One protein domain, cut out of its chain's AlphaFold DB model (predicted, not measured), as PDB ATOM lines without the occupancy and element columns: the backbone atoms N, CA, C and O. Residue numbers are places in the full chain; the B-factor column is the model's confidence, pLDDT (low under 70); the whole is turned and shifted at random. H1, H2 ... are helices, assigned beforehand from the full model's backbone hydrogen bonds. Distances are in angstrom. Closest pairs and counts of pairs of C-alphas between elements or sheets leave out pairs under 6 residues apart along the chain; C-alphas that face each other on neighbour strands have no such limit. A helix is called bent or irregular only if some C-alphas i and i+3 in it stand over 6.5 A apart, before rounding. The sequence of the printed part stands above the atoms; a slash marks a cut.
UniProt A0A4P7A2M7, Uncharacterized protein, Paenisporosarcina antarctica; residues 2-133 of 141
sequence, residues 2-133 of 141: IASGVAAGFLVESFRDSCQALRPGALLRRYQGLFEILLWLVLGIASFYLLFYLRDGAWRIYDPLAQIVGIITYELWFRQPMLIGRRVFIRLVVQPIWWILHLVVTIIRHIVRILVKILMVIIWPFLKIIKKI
ATOM      1  N   ILE A   2     -51.317 -45.833  30.642       85.50
ATOM      2  CA  ILE A   2     -50.958 -44.419  30.893       85.50
ATOM      3  C   ILE A   2     -49.440 -44.248  31.068       85.50
ATOM      4  O   ILE A   2     -48.829 -43.438  30.380       85.50
ATOM      5  N   ALA A   3     -48.806 -45.068  31.915       86.06
ATOM      6  CA  ALA A   3     -47.357 -45.015  32.135       86.06
ATOM      7  C   ALA A   3     -46.530 -45.262  30.856       86.06
ATOM      8  O   ALA A   3     -45.517 -44.602  30.646       86.06
ATOM      9  N   SER A   4     -46.975 -46.165  29.971       87.88
ATOM     10  CA  SER A   4     -46.317 -46.387  28.677       87.88
ATOM     11  C   SER A   4     -46.504 -45.201  27.728       87.88
ATOM     12  O   SER A   4     -45.569 -44.857  27.016       87.88
ATOM     13  N   GLY A   5     -47.656 -44.522  27.766       87.56
ATOM     14  CA  GLY A   5     -47.862 -43.250  27.067       87.56
ATOM     15  C   GLY A   5     -46.936 -42.137  27.565       87.56
ATOM     16  O   GLY A   5     -46.312 -41.453  26.759       87.56
ATOM     17  N   VAL A   6     -46.768 -42.011  28.887       90.44
ATOM     18  CA  VAL A   6     -45.814 -41.058  29.486       90.44
ATOM     19  C   VAL A   6     -44.383 -41.363  29.033       90.44
ATOM     20  O   VAL A   6     -43.659 -40.463  28.607       90.44
ATOM     21  N   ALA A   7     -43.981 -42.637  29.075       90.06
ATOM     22  CA  ALA A   7     -42.661 -43.072  28.627       90.06
ATOM     23  C   ALA A   7     -42.440 -42.820  27.126       90.06
ATOM     24  O   ALA A   7     -41.369 -42.360  26.736       90.06
ATOM     25  N   ALA A   8     -43.450 -43.067  26.286       91.62
ATOM     26  CA  ALA A   8     -43.389 -42.778  24.856       91.62
ATOM     27  C   ALA A   8     -43.190 -41.278  24.592       91.62
ATOM     28  O   ALA A   8     -42.300 -40.914  23.825       91.62
ATOM     29  N   GLY A   9     -43.945 -40.411  25.280       90.44
ATOM     30  CA  GLY A   9     -43.774 -38.956  25.197       90.44
ATOM     31  C   GLY A   9     -42.358 -38.514  25.577       90.44
ATOM     32  O   GLY A   9     -41.715 -37.768  24.837       90.44
ATOM     33  N   PHE A  10     -41.821 -39.056  26.672       90.00
ATOM     34  CA  PHE A  10     -40.449 -38.787  27.103       90.00
ATOM     35  C   PHE A  10     -39.389 -39.238  26.088       90.00
ATOM     36  O   PHE A  10     -38.429 -38.504  25.831       90.00
ATOM     37  N   LEU A  11     -39.539 -40.432  25.511       90.88
ATOM     38  CA  LEU A  11     -38.584 -40.982  24.546       90.88
ATOM     39  C   LEU A  11     -38.572 -40.186  23.240       90.88
ATOM     40  O   LEU A  11     -37.495 -39.886  22.727       90.88
ATOM     41  N   VAL A  12     -39.745 -39.806  22.730       92.25
ATOM     42  CA  VAL A  12     -39.863 -39.000  21.508       92.25
ATOM     43  C   VAL A  12     -39.273 -37.607  21.720       92.25
ATOM     44  O   VAL A  12     -38.482 -37.150  20.895       92.25
ATOM     45  N   GLU A  13     -39.571 -36.959  22.846       90.50
ATOM     46  CA  GLU A  13     -38.997 -35.651  23.173       90.50
ATOM     47  C   GLU A  13     -37.472 -35.727  23.343       90.50
ATOM     48  O   GLU A  13     -36.728 -34.927  22.778       90.50
ATOM     49  N   SER A  14     -36.978 -36.744  24.053       87.62
ATOM     50  CA  SER A  14     -35.538 -36.959  24.231       87.62
ATOM     51  C   SER A  14     -34.827 -37.226  22.905       87.62
ATOM     52  O   SER A  14     -33.700 -36.764  22.703       87.62
ATOM     53  N   PHE A  15     -35.474 -37.948  21.985       89.62
ATOM     54  CA  PHE A  15     -34.960 -38.185  20.642       89.62
ATOM     55  C   PHE A  15     -34.878 -36.888  19.829       89.62
ATOM     56  O   PHE A  15     -33.835 -36.600  19.236       89.62
ATOM     57  N   ARG A  16     -35.941 -36.074  19.842       88.69
ATOM     58  CA  ARG A  16     -35.973 -34.763  19.175       88.69
ATOM     59  C   ARG A  16     -34.879 -33.840  19.703       88.69
ATOM     60  O   ARG A  16     -34.108 -33.305  18.909       88.69
ATOM     61  N   ASP A  17     -34.749 -33.724  21.021       86.31
ATOM     62  CA  ASP A  17     -33.707 -32.919  21.664       86.31
ATOM     63  C   ASP A  17     -32.298 -33.403  21.298       86.31
ATOM     64  O   ASP A  17     -31.411 -32.601  20.998       86.31
ATOM     65  N   SER A  18     -32.090 -34.721  21.268       84.44
ATOM     66  CA  SER A  18     -30.807 -35.313  20.873       84.44
ATOM     67  C   SER A  18     -30.472 -35.009  19.413       84.44
ATOM     68  O   SER A  18     -29.339 -34.642  19.104       84.44
ATOM     69  N   CYS A  19     -31.455 -35.089  18.511       85.94
ATOM     70  CA  CYS A  19     -31.286 -34.717  17.106       85.94
ATOM     71  C   CYS A  19     -30.960 -33.229  16.930       85.94
ATOM     72  O   CYS A  19     -30.117 -32.882  16.101       85.94
ATOM     73  N   GLN A  20     -31.575 -32.347  17.721       84.56
ATOM     74  CA  GLN A  20     -31.292 -30.909  17.686       84.56
ATOM     75  C   GLN A  20     -29.904 -30.566  18.240       84.56
ATOM     76  O   GLN A  20     -29.253 -29.652  17.727       84.56
ATOM     77  N   ALA A  21     -29.424 -31.316  19.236       83.69
ATOM     78  CA  ALA A  21     -28.080 -31.165  19.790       83.69
ATOM     79  C   ALA A  21     -26.966 -31.562  18.799       83.69
ATOM     80  O   ALA A  21     -25.806 -31.179  18.978       83.69
ATOM     81  N   LEU A  22     -27.291 -32.311  17.739       83.50
ATOM     82  CA  LEU A  22     -26.334 -32.690  16.703       83.50
ATOM     83  C   LEU A  22     -26.032 -31.536  15.734       83.50
ATOM     84  O   LEU A  22     -26.845 -30.644  15.459       83.50
ATOM     85  N   ARG A  23     -24.823 -31.589  15.157       80.69
ATOM     86  CA  ARG A  23     -24.367 -30.632  14.137       80.69
ATOM     87  C   ARG A  23     -25.363 -30.574  12.966       80.69
ATOM     88  O   ARG A  23     -25.884 -31.617  12.573       80.69
ATOM     89  N   PRO A  24     -25.577 -29.398  12.346       75.19
ATOM     90  CA  PRO A  24     -26.564 -29.214  11.274       75.19
ATOM     91  C   PRO A  24     -26.352 -30.126  10.053       75.19
ATOM     92  O   PRO A  24     -27.314 -30.449   9.369       75.19
ATOM     93  N   GLY A  25     -25.122 -30.587   9.803       73.88
ATOM     94  CA  GLY A  25     -24.805 -31.532   8.722       73.88
ATOM     95  C   GLY A  25     -24.925 -33.018   9.086       73.88
ATOM     96  O   GLY A  25     -24.638 -33.866   8.245       73.88
ATOM     97  N   ALA A  26     -25.295 -33.364  10.322       81.38
ATOM     98  CA  ALA A  26     -25.437 -34.758  10.723       81.38
ATOM     99  C   ALA A  26     -26.636 -35.408  10.012       81.38
ATOM    100  O   ALA A  26     -27.735 -34.849  10.000       81.38
ATOM    101  N   LEU A  27     -26.441 -36.619   9.476       80.19
ATOM    102  CA  LEU A  27     -27.495 -37.396   8.806       80.19
ATOM    103  C   LEU A  27     -28.753 -37.527   9.676       80.19
ATOM    104  O   LEU A  27     -29.863 -37.365   9.179       80.19
ATOM    105  N   LEU A  28     -28.571 -37.736  10.982       78.50
ATOM    106  CA  LEU A  28     -29.668 -37.891  11.936       78.50
ATOM    107  C   LEU A  28     -30.553 -36.636  12.038       78.50
ATOM    108  O   LEU A  28     -31.767 -36.753  12.145       78.50
ATOM    109  N   ARG A  29     -29.964 -35.436  11.933       81.69
ATOM    110  CA  ARG A  29     -30.709 -34.167  11.940       81.69
ATOM    111  C   ARG A  29     -31.377 -33.891  10.592       81.69
ATOM    112  O   ARG A  29     -32.494 -33.389  10.556       81.69
ATOM    113  N   ARG A  30     -30.727 -34.261   9.483       84.56
ATOM    114  CA  ARG A  30     -31.283 -34.122   8.125       84.56
ATOM    115  C   ARG A  30     -32.513 -35.007   7.899       84.56
ATOM    116  O   ARG A  30     -33.453 -34.578   7.243       84.56
ATOM    117  N   TYR A  31     -32.504 -36.219   8.448       87.38
ATOM    118  CA  TYR A  31     -33.586 -37.198   8.316       87.38
ATOM    119  C   TYR A  31     -34.402 -37.362   9.604       87.38
ATOM    120  O   TYR A  31     -35.025 -38.403   9.804       87.38
ATOM    121  N   GLN A  32     -34.422 -36.345  10.473       87.62
ATOM    122  CA  GLN A  32     -35.082 -36.412  11.781       87.62
ATOM    123  C   GLN A  32     -36.529 -36.912  11.679       87.62
ATOM    124  O   GLN A  32     -36.908 -37.804  12.430       87.62
ATOM    125  N   GLY A  33     -37.313 -36.391  10.728       87.56
ATOM    126  CA  GLY A  33     -38.709 -36.805  10.549       87.56
ATOM    127  C   GLY A  33     -38.864 -38.295  10.229       87.56
ATOM    128  O   GLY A  33     -39.746 -38.948  10.774       87.56
ATOM    129  N   LEU A  34     -37.965 -38.863   9.415       91.19
ATOM    130  CA  LEU A  34     -37.982 -40.291   9.082       91.19
ATOM    131  C   LEU A  34     -37.668 -41.141  10.317       91.19
ATOM    132  O   LEU A  34     -38.384 -42.096  10.611       91.19
ATOM    133  N   PHE A  35     -36.627 -40.776  11.067       90.50
ATOM    134  CA  PHE A  35     -36.279 -41.490  12.294       90.50
ATOM    135  C   PHE A  35     -37.347 -41.356  13.378       90.50
ATOM    136  O   PHE A  35     -37.569 -42.299  14.129       90.50
ATOM    137  N   GLU A  36     -38.035 -40.220  13.446       92.25
ATOM    138  CA  GLU A  36     -39.134 -40.029  14.385       92.25
ATOM    139  C   GLU A  36     -40.332 -40.926  14.045       92.25
ATOM    140  O   GLU A  36     -40.901 -41.547  14.938       92.25
ATOM    141  N   ILE A  37     -40.674 -41.072  12.760       93.19
ATOM    142  CA  ILE A  37     -41.707 -42.019  12.313       93.19
ATOM    143  C   ILE A  37     -41.317 -43.456  12.676       93.19
ATOM    144  O   ILE A  37     -42.138 -44.200  13.215       93.19
ATOM    145  N   LEU A  38     -40.061 -43.847  12.432       93.44
ATOM    146  CA  LEU A  38     -39.555 -45.160  12.842       93.44
ATOM    147  C   LEU A  38     -39.644 -45.353  14.358       93.44
ATOM    148  O   LEU A  38     -40.043 -46.422  14.815       93.44
ATOM    149  N   LEU A  39     -39.318 -44.324  15.142       92.81
ATOM    150  CA  LEU A  39     -39.411 -44.367  16.597       92.81
ATOM    151  C   LEU A  39     -40.859 -44.570  17.061       92.81
ATOM    152  O   LEU A  39     -41.106 -45.426  17.907       92.81
ATOM    153  N   TRP A  40     -41.821 -43.847  16.483       93.69
ATOM    154  CA  TRP A  40     -43.244 -44.045  16.766       93.69
ATOM    155  C   TRP A  40     -43.718 -45.453  16.411       93.69
ATOM    156  O   TRP A  40     -44.455 -46.059  17.188       93.69
ATOM    157  N   LEU A  41     -43.264 -45.997  15.282       93.56
ATOM    158  CA  LEU A  41     -43.589 -47.359  14.866       93.56
ATOM    159  C   LEU A  41     -43.043 -48.394  15.860       93.56
ATOM    160  O   LEU A  41     -43.783 -49.265  16.312       93.56
ATOM    161  N   VAL A  42     -41.780 -48.254  16.273       94.56
ATOM    162  CA  VAL A  42     -41.158 -49.125  17.283       94.56
ATOM    163  C   VAL A  42     -41.874 -49.014  18.629       94.56
ATOM    164  O   VAL A  42     -42.156 -50.035  19.251       94.56
ATOM    165  N   LEU A  43     -42.221 -47.804  19.074       92.69
ATOM    166  CA  LEU A  43     -42.956 -47.589  20.324       92.69
ATOM    167  C   LEU A  43     -44.376 -48.158  20.267       92.69
ATOM    168  O   LEU A  43     -44.849 -48.707  21.263       92.69
ATOM    169  N   GLY A  44     -45.041 -48.064  19.116       89.19
ATOM    170  CA  GLY A  44     -46.340 -48.685  18.870       89.19
ATOM    171  C   GLY A  44     -46.268 -50.206  18.984       89.19
ATOM    172  O   GLY A  44     -47.033 -50.798  19.743       89.19
ATOM    173  N   ILE A  45     -45.289 -50.830  18.320       90.94
ATOM    174  CA  ILE A  45     -45.044 -52.279  18.400       90.94
ATOM    175  C   ILE A  45     -44.700 -52.694  19.835       90.94
ATOM    176  O   ILE A  45     -45.273 -53.650  20.350       90.94
ATOM    177  N   ALA A  46     -43.813 -51.962  20.512       90.19
ATOM    178  CA  ALA A  46     -43.431 -52.248  21.892       90.19
ATOM    179  C   ALA A  46     -44.623 -52.131  22.856       90.19
ATOM    180  O   ALA A  46     -44.786 -52.961  23.746       90.19
ATOM    181  N   SER A  47     -45.489 -51.134  22.657       87.38
ATOM    182  CA  SER A  47     -46.707 -50.958  23.458       87.38
ATOM    183  C   SER A  47     -47.703 -52.090  23.219       87.38
ATOM    184  O   SER A  47     -48.291 -52.604  24.170       87.38
ATOM    185  N   PHE A  48     -47.863 -52.517  21.964       85.31
ATOM    186  CA  PHE A  48     -48.691 -53.666  21.614       85.31
ATOM    187  C   PHE A  48     -48.145 -54.968  22.211       85.31
ATOM    188  O   PHE A  48     -48.899 -55.737  22.798       85.31
ATOM    189  N   TYR A  49     -46.833 -55.189  22.144       87.56
ATOM    190  CA  TYR A  49     -46.188 -56.348  22.757       87.56
ATOM    191  C   TYR A  49     -46.368 -56.367  24.280       87.56
ATOM    192  O   TYR A  49     -46.678 -57.403  24.861       87.56
ATOM    193  N   LEU A  50     -46.247 -55.208  24.934       85.44
ATOM    194  CA  LEU A  50     -46.480 -55.074  26.370       85.44
ATOM    195  C   LEU A  50     -47.938 -55.396  26.745       85.44
ATOM    196  O   LEU A  50     -48.184 -56.042  27.760       85.44
ATOM    197  N   LEU A  51     -48.904 -54.986  25.916       84.81
ATOM    198  CA  LEU A  51     -50.310 -55.378  26.059       84.81
ATOM    199  C   LEU A  51     -50.509 -56.883  25.873       84.81
ATOM    200  O   LEU A  51     -51.225 -57.501  26.659       84.81
ATOM    201  N   PHE A  52     -49.862 -57.467  24.864       84.75
ATOM    202  CA  PHE A  52     -49.917 -58.900  24.602       84.75
ATOM    203  C   PHE A  52     -49.393 -59.706  25.793       84.75
ATOM    204  O   PHE A  52     -50.062 -60.623  26.248       84.75
ATOM    205  N   TYR A  53     -48.252 -59.304  26.354       85.38
ATOM    206  CA  TYR A  53     -47.615 -59.996  27.471       85.38
ATOM    207  C   TYR A  53     -48.358 -59.835  28.808       85.38
ATOM    208  O   TYR A  53     -48.421 -60.773  29.593       85.38
ATOM    209  N   LEU A  54     -48.914 -58.653  29.098       82.81
ATOM    210  CA  LEU A  54     -49.553 -58.373  30.395       82.81
ATOM    211  C   LEU A  54     -51.029 -58.779  30.472       82.81
ATOM    212  O   LEU A  54     -51.589 -58.830  31.566       82.81
ATOM    213  N   ARG A  55     -51.697 -58.946  29.328       79.44
ATOM    214  CA  ARG A  55     -53.159 -59.103  29.242       79.44
ATOM    215  C   ARG A  55     -53.600 -60.107  28.174       79.44
ATOM    216  O   ARG A  55     -54.730 -60.011  27.695       79.44
ATOM    217  N   ASP A  56     -52.711 -61.007  27.763       80.19
ATOM    218  CA  ASP A  56     -52.968 -62.039  26.747       80.19
ATOM    219  C   ASP A  56     -53.562 -61.478  25.440       80.19
ATOM    220  O   ASP A  56     -54.385 -62.099  24.770       80.19
ATOM    221  N   GLY A  57     -53.184 -60.248  25.083       68.00
ATOM    222  CA  GLY A  57     -53.631 -59.598  23.850       68.00
ATOM    223  C   GLY A  57     -55.067 -59.068  23.871       68.00
ATOM    224  O   GLY A  57     -55.560 -58.648  22.824       68.00
ATOM    225  N   ALA A  58     -55.737 -59.023  25.028       77.94
ATOM    226  CA  ALA A  58     -57.060 -58.414  25.153       77.94
ATOM    227  C   ALA A  58     -56.984 -56.889  24.944       77.94
ATOM    228  O   ALA A  58     -56.769 -56.120  25.885       77.94
ATOM    229  N   TRP A  59     -57.162 -56.460  23.694       74.81
ATOM    230  CA  TRP A  59     -57.122 -55.057  23.294       74.81
ATOM    231  C   TRP A  59     -58.454 -54.386  23.622       74.81
ATOM    232  O   TRP A  59     -59.489 -54.701  23.033       74.81
ATOM    233  N   ARG A  60     -58.453 -53.475  24.598       81.12
ATOM    234  CA  ARG A  60     -59.662 -52.750  25.002       81.12
ATOM    235  C   ARG A  60     -59.623 -51.344  24.425       81.12
ATOM    236  O   ARG A  60     -58.568 -50.726  24.356       81.12
ATOM    237  N   ILE A  61     -60.789 -50.801  24.073       82.12
ATOM    238  CA  ILE A  61     -60.923 -49.453  23.482       82.12
ATOM    239  C   ILE A  61     -60.260 -48.368  24.346       82.12
ATOM    240  O   ILE A  61     -59.730 -47.389  23.824       82.12
ATOM    241  N   TYR A  62     -60.237 -48.541  25.670       84.19
ATOM    242  CA  TYR A  62     -59.599 -47.574  26.557       84.19
ATOM    243  C   TYR A  62     -58.064 -47.656  26.572       84.19
ATOM    244  O   TYR A  62     -57.440 -46.736  27.086       84.19
ATOM    245  N   ASP A  63     -57.428 -48.715  26.061       85.00
ATOM    246  CA  ASP A  63     -55.966 -48.849  26.065       85.00
ATOM    247  C   ASP A  63     -55.271 -47.788  25.180       85.00
ATOM    248  O   ASP A  63     -54.387 -47.097  25.698       85.00
ATOM    249  N   PRO A  64     -55.677 -47.554  23.910       84.88
ATOM    250  CA  PRO A  64     -55.138 -46.450  23.113       84.88
ATOM    251  C   PRO A  64     -55.505 -45.077  23.690       84.88
ATOM    252  O   PRO A  64     -54.666 -44.176  23.699       84.88
ATOM    253  N   LEU A  65     -56.710 -44.914  24.251       88.38
ATOM    254  CA  LEU A  65     -57.098 -43.672  24.934       88.38
ATOM    255  C   LEU A  65     -56.202 -43.398  26.144       88.38
ATOM    256  O   LEU A  65     -55.698 -42.291  26.301       88.38
ATOM    257  N   ALA A  66     -55.933 -44.412  26.965       88.81
ATOM    258  CA  ALA A  66     -55.031 -44.313  28.104       88.81
ATOM    259  C   ALA A  66     -53.600 -43.971  27.668       88.81
ATOM    260  O   ALA A  66     -52.900 -43.256  28.379       88.81
ATOM    261  N   GLN A  67     -53.164 -44.447  26.500       89.06
ATOM    262  CA  GLN A  67     -51.857 -44.116  25.946       89.06
ATOM    263  C   GLN A  67     -51.783 -42.656  25.475       89.06
ATOM    264  O   GLN A  67     -50.826 -41.965  25.821       89.06
ATOM    265  N   ILE A  68     -52.812 -42.154  24.785       90.25
ATOM    266  CA  ILE A  68     -52.927 -40.735  24.404       90.25
ATOM    267  C   ILE A  68     -52.973 -39.847  25.653       90.25
ATOM    268  O   ILE A  68     -52.221 -38.881  25.754       90.25
ATOM    269  N   VAL A  69     -53.798 -40.209  26.639       93.06
ATOM    270  CA  VAL A  69     -53.876 -39.508  27.929       93.06
ATOM    271  C   VAL A  69     -52.519 -39.510  28.624       93.06
ATOM    272  O   VAL A  69     -52.114 -38.481  29.155       93.06
ATOM    273  N   GLY A  70     -51.776 -40.618  28.585       91.19
ATOM    274  CA  GLY A  70     -50.412 -40.687  29.106       91.19
ATOM    275  C   GLY A  70     -49.460 -39.701  28.425       91.19
ATOM    276  O   GLY A  70     -48.733 -38.992  29.115       91.19
ATOM    277  N   ILE A  71     -49.502 -39.597  27.094       92.12
ATOM    278  CA  ILE A  71     -48.676 -38.643  26.332       92.12
ATOM    279  C   ILE A  71     -49.034 -37.193  26.698       92.12
ATOM    280  O   ILE A  71     -48.147 -36.388  26.964       92.12
ATOM    281  N   ILE A  72     -50.327 -36.864  26.786       92.56
ATOM    282  CA  ILE A  72     -50.791 -35.523  27.189       92.56
ATOM    283  C   ILE A  72     -50.374 -35.215  28.633       92.56
ATOM    284  O   ILE A  72     -49.907 -34.120  28.940       92.56
ATOM    285  N   THR A  73     -50.508 -36.196  29.524       92.56
ATOM    286  CA  THR A  73     -50.113 -36.064  30.931       92.56
ATOM    287  C   THR A  73     -48.614 -35.808  31.045       92.56
ATOM    288  O   THR A  73     -48.192 -34.993  31.867       92.56
ATOM    289  N   TYR A  74     -47.806 -36.464  30.205       92.75
ATOM    290  CA  TYR A  74     -46.380 -36.181  30.127       92.75
ATOM    291  C   TYR A  74     -46.117 -34.719  29.771       92.75
ATOM    292  O   TYR A  74     -45.396 -34.046  30.507       92.75
ATOM    293  N   GLU A  75     -46.742 -34.220  28.705       90.56
ATOM    294  CA  GLU A  75     -46.526 -32.855  28.219       90.56
ATOM    295  C   GLU A  75     -46.902 -31.799  29.270       90.56
ATOM    296  O   GLU A  75     -46.147 -30.859  29.512       90.56
ATOM    297  N   LEU A  76     -48.042 -31.989  29.943       92.38
ATOM    298  CA  LEU A  76     -48.577 -31.025  30.905       92.38
ATOM    299  C   LEU A  76     -47.846 -31.041  32.254       92.38
ATOM    300  O   LEU A  76     -47.576 -29.982  32.816       92.38
ATOM    301  N   TRP A  77     -47.535 -32.227  32.786       90.56
ATOM    302  CA  TRP A  77     -47.092 -32.370  34.179       90.56
ATOM    303  C   TRP A  77     -45.658 -32.874  34.316       90.56
ATOM    304  O   TRP A  77     -44.926 -32.413  35.191       90.56
ATOM    305  N   PHE A  78     -45.229 -33.807  33.463       89.00
ATOM    306  CA  PHE A  78     -43.934 -34.473  33.632       89.00
ATOM    307  C   PHE A  78     -42.801 -33.857  32.816       89.00
ATOM    308  O   PHE A  78     -41.641 -34.064  33.169       89.00
ATOM    309  N   ARG A  79     -43.093 -33.068  31.778       88.19
ATOM    310  CA  ARG A  79     -42.071 -32.491  30.896       88.19
ATOM    311  C   ARG A  79     -41.066 -31.630  31.661       88.19
ATOM    312  O   ARG A  79     -39.863 -31.871  31.594       88.19
ATOM    313  N   GLN A  80     -41.546 -30.660  32.438       88.12
ATOM    314  CA  GLN A  80     -40.685 -29.771  33.229       88.12
ATOM    315  C   GLN A  80     -39.817 -30.515  34.263       88.12
ATOM    316  O   GLN A  80     -38.592 -30.343  34.229       88.12
ATOM    317  N   PRO A  81     -40.372 -31.370  35.148       88.25
ATOM    318  CA  PRO A  81     -39.551 -32.099  36.110       88.25
ATOM    319  C   PRO A  81     -38.580 -33.075  35.432       88.25
ATOM    320  O   PRO A  81     -37.440 -33.185  35.882       88.25
ATOM    321  N   MET A  82     -38.951 -33.710  34.313       86.50
ATOM    322  CA  MET A  82     -38.030 -34.553  33.535       86.50
ATOM    323  C   MET A  82     -36.862 -33.762  32.943       86.50
ATOM    324  O   MET A  82     -35.723 -34.218  33.009       86.50
ATOM    325  N   LEU A  83     -37.090 -32.555  32.418       86.00
ATOM    326  CA  LEU A  83     -36.013 -31.699  31.904       86.00
ATOM    327  C   LEU A  83     -35.049 -31.245  33.006       86.00
ATOM    328  O   LEU A  83     -33.847 -31.090  32.764       86.00
ATOM    329  N   ILE A  84     -35.563 -31.010  34.213       88.44
ATOM    330  CA  ILE A  84     -34.735 -30.712  35.387       88.44
ATOM    331  C   ILE A  84     -33.935 -31.957  35.774       88.44
ATOM    332  O   ILE A  84     -32.708 -31.879  35.860       88.44
ATOM    333  N   GLY A  85     -34.597 -33.107  35.910       87.88
ATOM    334  CA  GLY A  85     -33.960 -34.390  36.207       87.88
ATOM    335  C   GLY A  85     -32.861 -34.733  35.204       87.88
ATOM    336  O   GLY A  85     -31.749 -35.074  35.602       87.88
ATOM    337  N   ARG A  86     -33.104 -34.519  33.907       84.38
ATOM    338  CA  ARG A  86     -32.104 -34.685  32.847       84.38
ATOM    339  C   ARG A  86     -30.898 -33.777  33.053       84.38
ATOM    340  O   ARG A  86     -29.766 -34.242  32.961       84.38
ATOM    341  N   ARG A  87     -31.108 -32.484  33.320       87.12
ATOM    342  CA  ARG A  87     -30.006 -31.532  33.553       87.12
ATOM    343  C   ARG A  87     -29.167 -31.926  34.766       87.12
ATOM    344  O   ARG A  87     -27.942 -31.846  34.704       87.12
ATOM    345  N   VAL A  88     -29.820 -32.371  35.834       90.81
ATOM    346  CA  VAL A  88     -29.157 -32.868  37.042       90.81
ATOM    347  C   VAL A  88     -28.365 -34.138  36.733       90.81
ATOM    348  O   VAL A  88     -27.177 -34.190  37.029       90.81
ATOM    349  N   PHE A  89     -28.970 -35.113  36.053       88.00
ATOM    350  CA  PHE A  89     -28.316 -36.360  35.657       88.00
ATOM    351  C   PHE A  89     -27.091 -36.121  34.767       88.00
ATOM    352  O   PHE A  89     -26.026 -36.688  35.002       88.00
ATOM    353  N   ILE A  90     -27.200 -35.226  33.781       88.00
ATOM    354  CA  ILE A  90     -26.073 -34.881  32.907       88.00
ATOM    355  C   ILE A  90     -24.921 -34.287  33.723       88.00
ATOM    356  O   ILE A  90     -23.778 -34.692  33.531       88.00
ATOM    357  N   ARG A  91     -25.195 -33.362  34.647       89.25
ATOM    358  CA  ARG A  91     -24.142 -32.727  35.456       89.25
ATOM    359  C   ARG A  91     -23.531 -33.667  36.493       89.25
ATOM    360  O   ARG A  91     -22.328 -33.610  36.707       89.25
ATOM    361  N   LEU A  92     -24.342 -34.506  37.135       91.00
ATOM    362  CA  LEU A  92     -23.892 -35.365  38.232       91.00
ATOM    363  C   LEU A  92     -23.289 -36.688  37.770       91.00
ATOM    364  O   LEU A  92     -22.455 -37.239  38.476       91.00
ATOM    365  N   VAL A  93     -23.703 -37.207  36.613       90.38
ATOM    366  CA  VAL A  93     -23.298 -38.540  36.147       90.38
ATOM    367  C   VAL A  93     -22.509 -38.443  34.849       90.38
ATOM    368  O   VAL A  93     -21.362 -38.880  34.782       90.38
ATOM    369  N   VAL A  94     -23.078 -37.827  33.812       89.56
ATOM    370  CA  VAL A  94     -22.464 -37.838  32.472       89.56
ATOM    371  C   VAL A  94     -21.188 -36.995  32.426       89.56
ATOM    372  O   VAL A  94     -20.159 -37.454  31.937       89.56
ATOM    373  N   GLN A  95     -21.234 -35.770  32.949       89.94
ATOM    374  CA  GLN A  95     -20.107 -34.840  32.947       89.94
ATOM    375  C   GLN A  95     -18.873 -35.372  33.700       89.94
ATOM    376  O   GLN A  95     -17.782 -35.280  33.133       89.94
ATOM    377  N   PRO A  96     -18.982 -35.960  34.911       89.88
ATOM    378  CA  PRO A  96     -17.815 -36.530  35.580       89.88
ATOM    379  C   PRO A  96     -17.252 -37.747  34.845       89.88
ATOM    380  O   PRO A  96     -16.037 -37.843  34.692       89.88
ATOM    381  N   ILE A  97     -18.100 -38.632  34.311       92.75
ATOM    382  CA  ILE A  97     -17.633 -39.772  33.503       92.75
ATOM    383  C   ILE A  97     -16.880 -39.276  32.263       92.75
ATOM    384  O   ILE A  97     -15.788 -39.758  31.955       92.75
ATOM    385  N   TRP A  98     -17.427 -38.275  31.570       92.56
ATOM    386  CA  TRP A  98     -16.783 -37.677  30.405       92.56
ATOM    387  C   TRP A  98     -15.445 -37.026  30.753       92.56
ATOM    388  O   TRP A  98     -14.478 -37.153  30.002       92.56
ATOM    389  N   TRP A  99     -15.365 -36.360  31.907       93.88
ATOM    390  CA  TRP A  99     -14.128 -35.762  32.396       93.88
ATOM    391  C   TRP A  99     -13.048 -36.819  32.654       93.88
ATOM    392  O   TRP A  99     -11.922 -36.651  32.187       93.88
ATOM    393  N   ILE A 100     -13.401 -37.936  33.300       93.62
ATOM    394  CA  ILE A 100     -12.484 -39.064  33.528       93.62
ATOM    395  C   ILE A 100     -11.989 -39.625  32.191       93.62
ATOM    396  O   ILE A 100     -10.785 -39.773  31.988       93.62
ATOM    397  N   LEU A 101     -12.896 -39.882  31.244       93.31
ATOM    398  CA  LEU A 101     -12.531 -40.394  29.923       93.31
ATOM    399  C   LEU A 101     -11.594 -39.427  29.182       93.31
ATOM    400  O   LEU A 101     -10.578 -39.842  28.621       93.31
ATOM    401  N   HIS A 102     -11.903 -38.129  29.206       93.50
ATOM    402  CA  HIS A 102     -11.076 -37.106  28.576       93.50
ATOM    403  C   HIS A 102      -9.686 -37.022  29.219       93.50
ATOM    404  O   HIS A 102      -8.685 -36.878  28.512       93.50
ATOM    405  N   LEU A 103      -9.605 -37.145  30.545       93.62
ATOM    406  CA  LEU A 103      -8.351 -37.168  31.291       93.62
ATOM    407  C   LEU A 103      -7.492 -38.370  30.878       93.62
ATOM    408  O   LEU A 103      -6.337 -38.182  30.497       93.62
ATOM    409  N   VAL A 104      -8.071 -39.572  30.826       94.56
ATOM    410  CA  VAL A 104      -7.385 -40.793  30.370       94.56
ATOM    411  C   VAL A 104      -6.858 -40.636  28.940       94.56
ATOM    412  O   VAL A 104      -5.670 -40.843  28.687       94.56
ATOM    413  N   VAL A 105      -7.700 -40.194  28.001       94.75
ATOM    414  CA  VAL A 105      -7.292 -39.984  26.601       94.75
ATOM    415  C   VAL A 105      -6.180 -38.935  26.491       94.75
ATOM    416  O   VAL A 105      -5.251 -39.084  25.692       94.75
ATOM    417  N   THR A 106      -6.243 -37.872  27.296       94.31
ATOM    418  CA  THR A 106      -5.235 -36.802  27.304       94.31
ATOM    419  C   THR A 106      -3.891 -37.301  27.820       94.31
ATOM    420  O   THR A 106      -2.862 -36.964  27.225       94.31
ATOM    421  N   ILE A 107      -3.889 -38.129  28.868       94.06
ATOM    422  CA  ILE A 107      -2.682 -38.763  29.404       94.06
ATOM    423  C   ILE A 107      -2.049 -39.662  28.341       94.06
ATOM    424  O   ILE A 107      -0.881 -39.472  28.001       94.06
ATOM    425  N   ILE A 108      -2.829 -40.563  27.735       94.25
ATOM    426  CA  ILE A 108      -2.346 -41.463  26.675       94.25
ATOM    427  C   ILE A 108      -1.734 -40.656  25.523       94.25
ATOM    428  O   ILE A 108      -0.625 -40.936  25.071       94.25
ATOM    429  N   ARG A 109      -2.413 -39.593  25.076       94.50
ATOM    430  CA  ARG A 109      -1.920 -38.734  23.993       94.50
ATOM    431  C   ARG A 109      -0.597 -38.048  24.349       94.50
ATOM    432  O   ARG A 109       0.251 -37.896  23.470       94.50
ATOM    433  N   HIS A 110      -0.407 -37.630  25.599       93.81
ATOM    434  CA  HIS A 110       0.858 -37.039  26.045       93.81
ATOM    435  C   HIS A 110       1.987 -38.066  26.081       93.81
ATOM    436  O   HIS A 110       3.063 -37.774  25.561       93.81
ATOM    437  N   ILE A 111       1.729 -39.269  26.599       93.00
ATOM    438  CA  ILE A 111       2.703 -40.369  26.611       93.00
ATOM    439  C   ILE A 111       3.170 -40.675  25.183       93.00
ATOM    440  O   ILE A 111       4.369 -40.669  24.909       93.00
ATOM    441  N   VAL A 112       2.232 -40.836  24.242       93.06
ATOM    442  CA  VAL A 112       2.550 -41.091  22.828       93.06
ATOM    443  C   VAL A 112       3.385 -39.956  22.227       93.06
ATOM    444  O   VAL A 112       4.382 -40.217  21.556       93.06
ATOM    445  N   ARG A 113       3.043 -38.684  22.485       92.12
ATOM    446  CA  ARG A 113       3.837 -37.547  21.980       92.12
ATOM    447  C   ARG A 113       5.259 -37.528  22.532       92.12
ATOM    448  O   ARG A 113       6.176 -37.189  21.788       92.12
ATOM    449  N   ILE A 114       5.444 -37.839  23.814       91.12
ATOM    450  CA  ILE A 114       6.776 -37.901  24.431       91.12
ATOM    451  C   ILE A 114       7.599 -38.997  23.755       91.12
ATOM    452  O   ILE A 114       8.726 -38.745  23.337       91.12
ATOM    453  N   LEU A 115       7.005 -40.173  23.559       91.25
ATOM    454  CA  LEU A 115       7.667 -41.312  22.933       91.25
ATOM    455  C   LEU A 115       8.094 -41.006  21.486       91.25
ATOM    456  O   LEU A 115       9.244 -41.237  21.118       91.25
ATOM    457  N   VAL A 116       7.217 -40.376  20.694       90.38
ATOM    458  CA  VAL A 116       7.544 -39.914  19.332       90.38
ATOM    459  C   VAL A 116       8.668 -38.874  19.341       90.38
ATOM    460  O   VAL A 116       9.562 -38.945  18.501       90.38
ATOM    461  N   LYS A 117       8.671 -37.924  20.289       87.31
ATOM    462  CA  LYS A 117       9.753 -36.932  20.407       87.31
ATOM    463  C   LYS A 117      11.100 -37.585  20.712       87.31
ATOM    464  O   LYS A 117      12.086 -37.210  20.086       87.31
ATOM    465  N   ILE A 118      11.142 -38.557  21.624       88.38
ATOM    466  CA  ILE A 118      12.368 -39.299  21.957       88.38
ATOM    467  C   ILE A 118      12.908 -40.017  20.713       88.38
ATOM    468  O   ILE A 118      14.076 -39.856  20.366       88.38
ATOM    469  N   LEU A 119      12.043 -40.728  19.984       86.81
ATOM    470  CA  LEU A 119      12.394 -41.358  18.708       86.81
ATOM    471  C   LEU A 119      12.928 -40.346  17.687       86.81
ATOM    472  O   LEU A 119      13.952 -40.590  17.050       86.81
ATOM    473  N   MET A 120      12.284 -39.184  17.555       81.44
ATOM    474  CA  MET A 120      12.747 -38.125  16.656       81.44
ATOM    475  C   MET A 120      14.136 -37.610  17.029       81.44
ATOM    476  O   MET A 120      14.940 -37.382  16.132       81.44
ATOM    477  N   VAL A 121      14.438 -37.447  18.321       83.12
ATOM    478  CA  VAL A 121      15.765 -37.015  18.794       83.12
ATOM    479  C   VAL A 121      16.841 -38.033  18.412       83.12
ATOM    480  O   VAL A 121      17.913 -37.634  17.963       83.12
ATOM    481  N   ILE A 122      16.541 -39.331  18.510       81.06
ATOM    482  CA  ILE A 122      17.463 -40.412  18.125       81.06
ATOM    483  C   ILE A 122      17.683 -40.447  16.602       81.06
ATOM    484  O   ILE A 122      18.800 -40.667  16.140       81.06
ATOM    485  N   ILE A 123      16.641 -40.193  15.806       78.56
ATOM    486  CA  ILE A 123      16.701 -40.231  14.331       78.56
ATOM    487  C   ILE A 123      17.277 -38.925  13.737       78.56
ATOM    488  O   ILE A 123      17.853 -38.925  12.645       78.56
ATOM    489  N   TRP A 124      17.175 -37.800  14.451       71.38
ATOM    490  CA  TRP A 124      17.662 -36.483  14.025       71.38
ATOM    491  C   TRP A 124      19.136 -36.432  13.576       71.38
ATOM    492  O   TRP A 124      19.397 -35.825  12.527       71.38
ATOM    493  N   PRO A 125      20.113 -37.049  14.276       70.94
ATOM    494  CA  PRO A 125      21.501 -37.073  13.809       70.94
ATOM    495  C   PRO A 125      21.666 -37.808  12.469       70.94
ATOM    496  O   PRO A 125      22.396 -37.324  11.605       70.94
ATOM    497  N   PHE A 126      20.939 -38.905  12.235       69.56
ATOM    498  CA  PHE A 126      21.016 -39.667  10.982       69.56
ATOM    499  C   PHE A 126      20.456 -38.888   9.785       69.56
ATOM    500  O   PHE A 126      21.057 -38.866   8.710       69.56
ATOM    501  N   LEU A 127      19.355 -38.153   9.978       63.62
ATOM    502  CA  LEU A 127      18.784 -37.288   8.937       63.62
ATOM    503  C   LEU A 127      19.719 -36.130   8.548       63.62
ATOM    504  O   LEU A 127      19.750 -35.720   7.383       63.62
ATOM    505  N   LYS A 128      20.506 -35.608   9.499       60.06
ATOM    506  CA  LYS A 128      21.520 -34.580   9.221       60.06
ATOM    507  C   LYS A 128      22.675 -35.108   8.368       60.06
ATOM    508  O   LYS A 128      23.174 -34.357   7.533       60.06
ATOM    509  N   ILE A 129      23.074 -36.367   8.539       61.12
ATOM    510  CA  ILE A 129      24.156 -36.989   7.759       61.12
ATOM    511  C   ILE A 129      23.732 -37.165   6.293       61.12
ATOM    512  O   ILE A 129      24.484 -36.802   5.390       61.12
ATOM    513  N   ILE A 130      22.493 -37.599   6.043       60.75
ATOM    514  CA  ILE A 130      21.966 -37.806   4.682       60.75
ATOM    515  C   ILE A 130      21.830 -36.479   3.913       60.75
ATOM    516  O   ILE A 130      22.154 -36.411   2.730       60.75
ATOM    517  N   LYS A 131      21.423 -35.385   4.578       57.03
ATOM    518  CA  LYS A 131      21.340 -34.050   3.948       57.03
ATOM    519  C   LYS A 131      22.697 -33.396   3.670       57.03
ATOM    520  O   LYS A 131      22.743 -32.433   2.909       57.03
ATOM    521  N   LYS A 132      23.784 -33.877   4.284       51.19
ATOM    522  CA  LYS A 132      25.133 -33.315   4.118       51.19
ATOM    523  C   LYS A 132      25.935 -33.982   3.000       51.19
ATOM    524  O   LYS A 132      27.059 -33.554   2.759       51.19
ATOM    525  N   ILE A 133      25.376 -34.980   2.306       53.94
ATOM    526  CA  ILE A 133      25.956 -35.508   1.066       53.94
ATOM    527  C   ILE A 133      25.773 -34.426  -0.007       53.94
ATOM    528  O   ILE A 133      24.637 -34.150  -0.408       53.94
TER     529      ILE A 133
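What this domain is: This is residues 2 to 133 of the 141 residues of an uncharacterized protein of Paenisporosarcina antarctica (UniProt A0A4P7A2M7). A small helical body has one very long helical arm sticking out of it. In the body, H1 is in the middle, with H3 packed along it and H4a crossing its first part; H4 then bends, and residues 87 to 133 stand free and make the length. The printed part has 132 residues with four named helices, H1 to H4 in chain order, and no named strand; the class is all helix. It is extended, with a radius of gyration of the C-alphas of 26.4 A and spans of 90 by 31 by 30 A.

Where its parts are: H1, residues 2 to 21, begins at C-alpha 2 (-50.958, -44.419, 30.893) and is 28.7 A long. H2 is residues 27 to 30. H3, residues 32 to 55, is 33.9 A long. H4, residues 62 to 131, was assigned as one helix by its hydrogen bonds but is bent: C-alphas 77 and 80 are 7.0 A apart. Its arms are H4a, residues 62 to 77, 21.1 A, and H4b, residues 80 to 131, 68.7 A, ending at C-alpha 131 (21.340, -34.050, 3.948). H4b is irregular, with C-alphas 122 and 125 6.8 A apart, and has a kink of 42 degrees near residue 125.

How they stand to each other: H1 touches H3 at a shallow tilt of 21 degrees, opposite ways; their closest C-alphas, of Ala 8 and Leu 43, are 6.6 A apart. With residues 2 to 10 alone, H1 touches H4a, the same way at a steep tilt of 51 degrees; the closest C-alphas, of Gly 5 and Gly 70, are 4.2 A apart. H1 and H2 only just touch, with 3 pairs of C-alphas within 8 A, and only at the corner; the closest are those of Cys 19 and Arg 29, 5.2 A. H4b is near H1. H4a and H4b stand about perpendicular, only just, at 73 degrees. Every O i to N i+4 pair is within hydrogen-bond range in H1, H3 and H4a, and 44 of 48 are in H4b; H2 is too short for such a pair.

The domain as a whole: The C-alphas farthest apart, of Ile 61 and Ile 133, are 90.8 A apart. The printed part has no cut and no long link. Mean pLDDT of the printed part is 86.1; residue 57 and residues 126 to 133 are under 70.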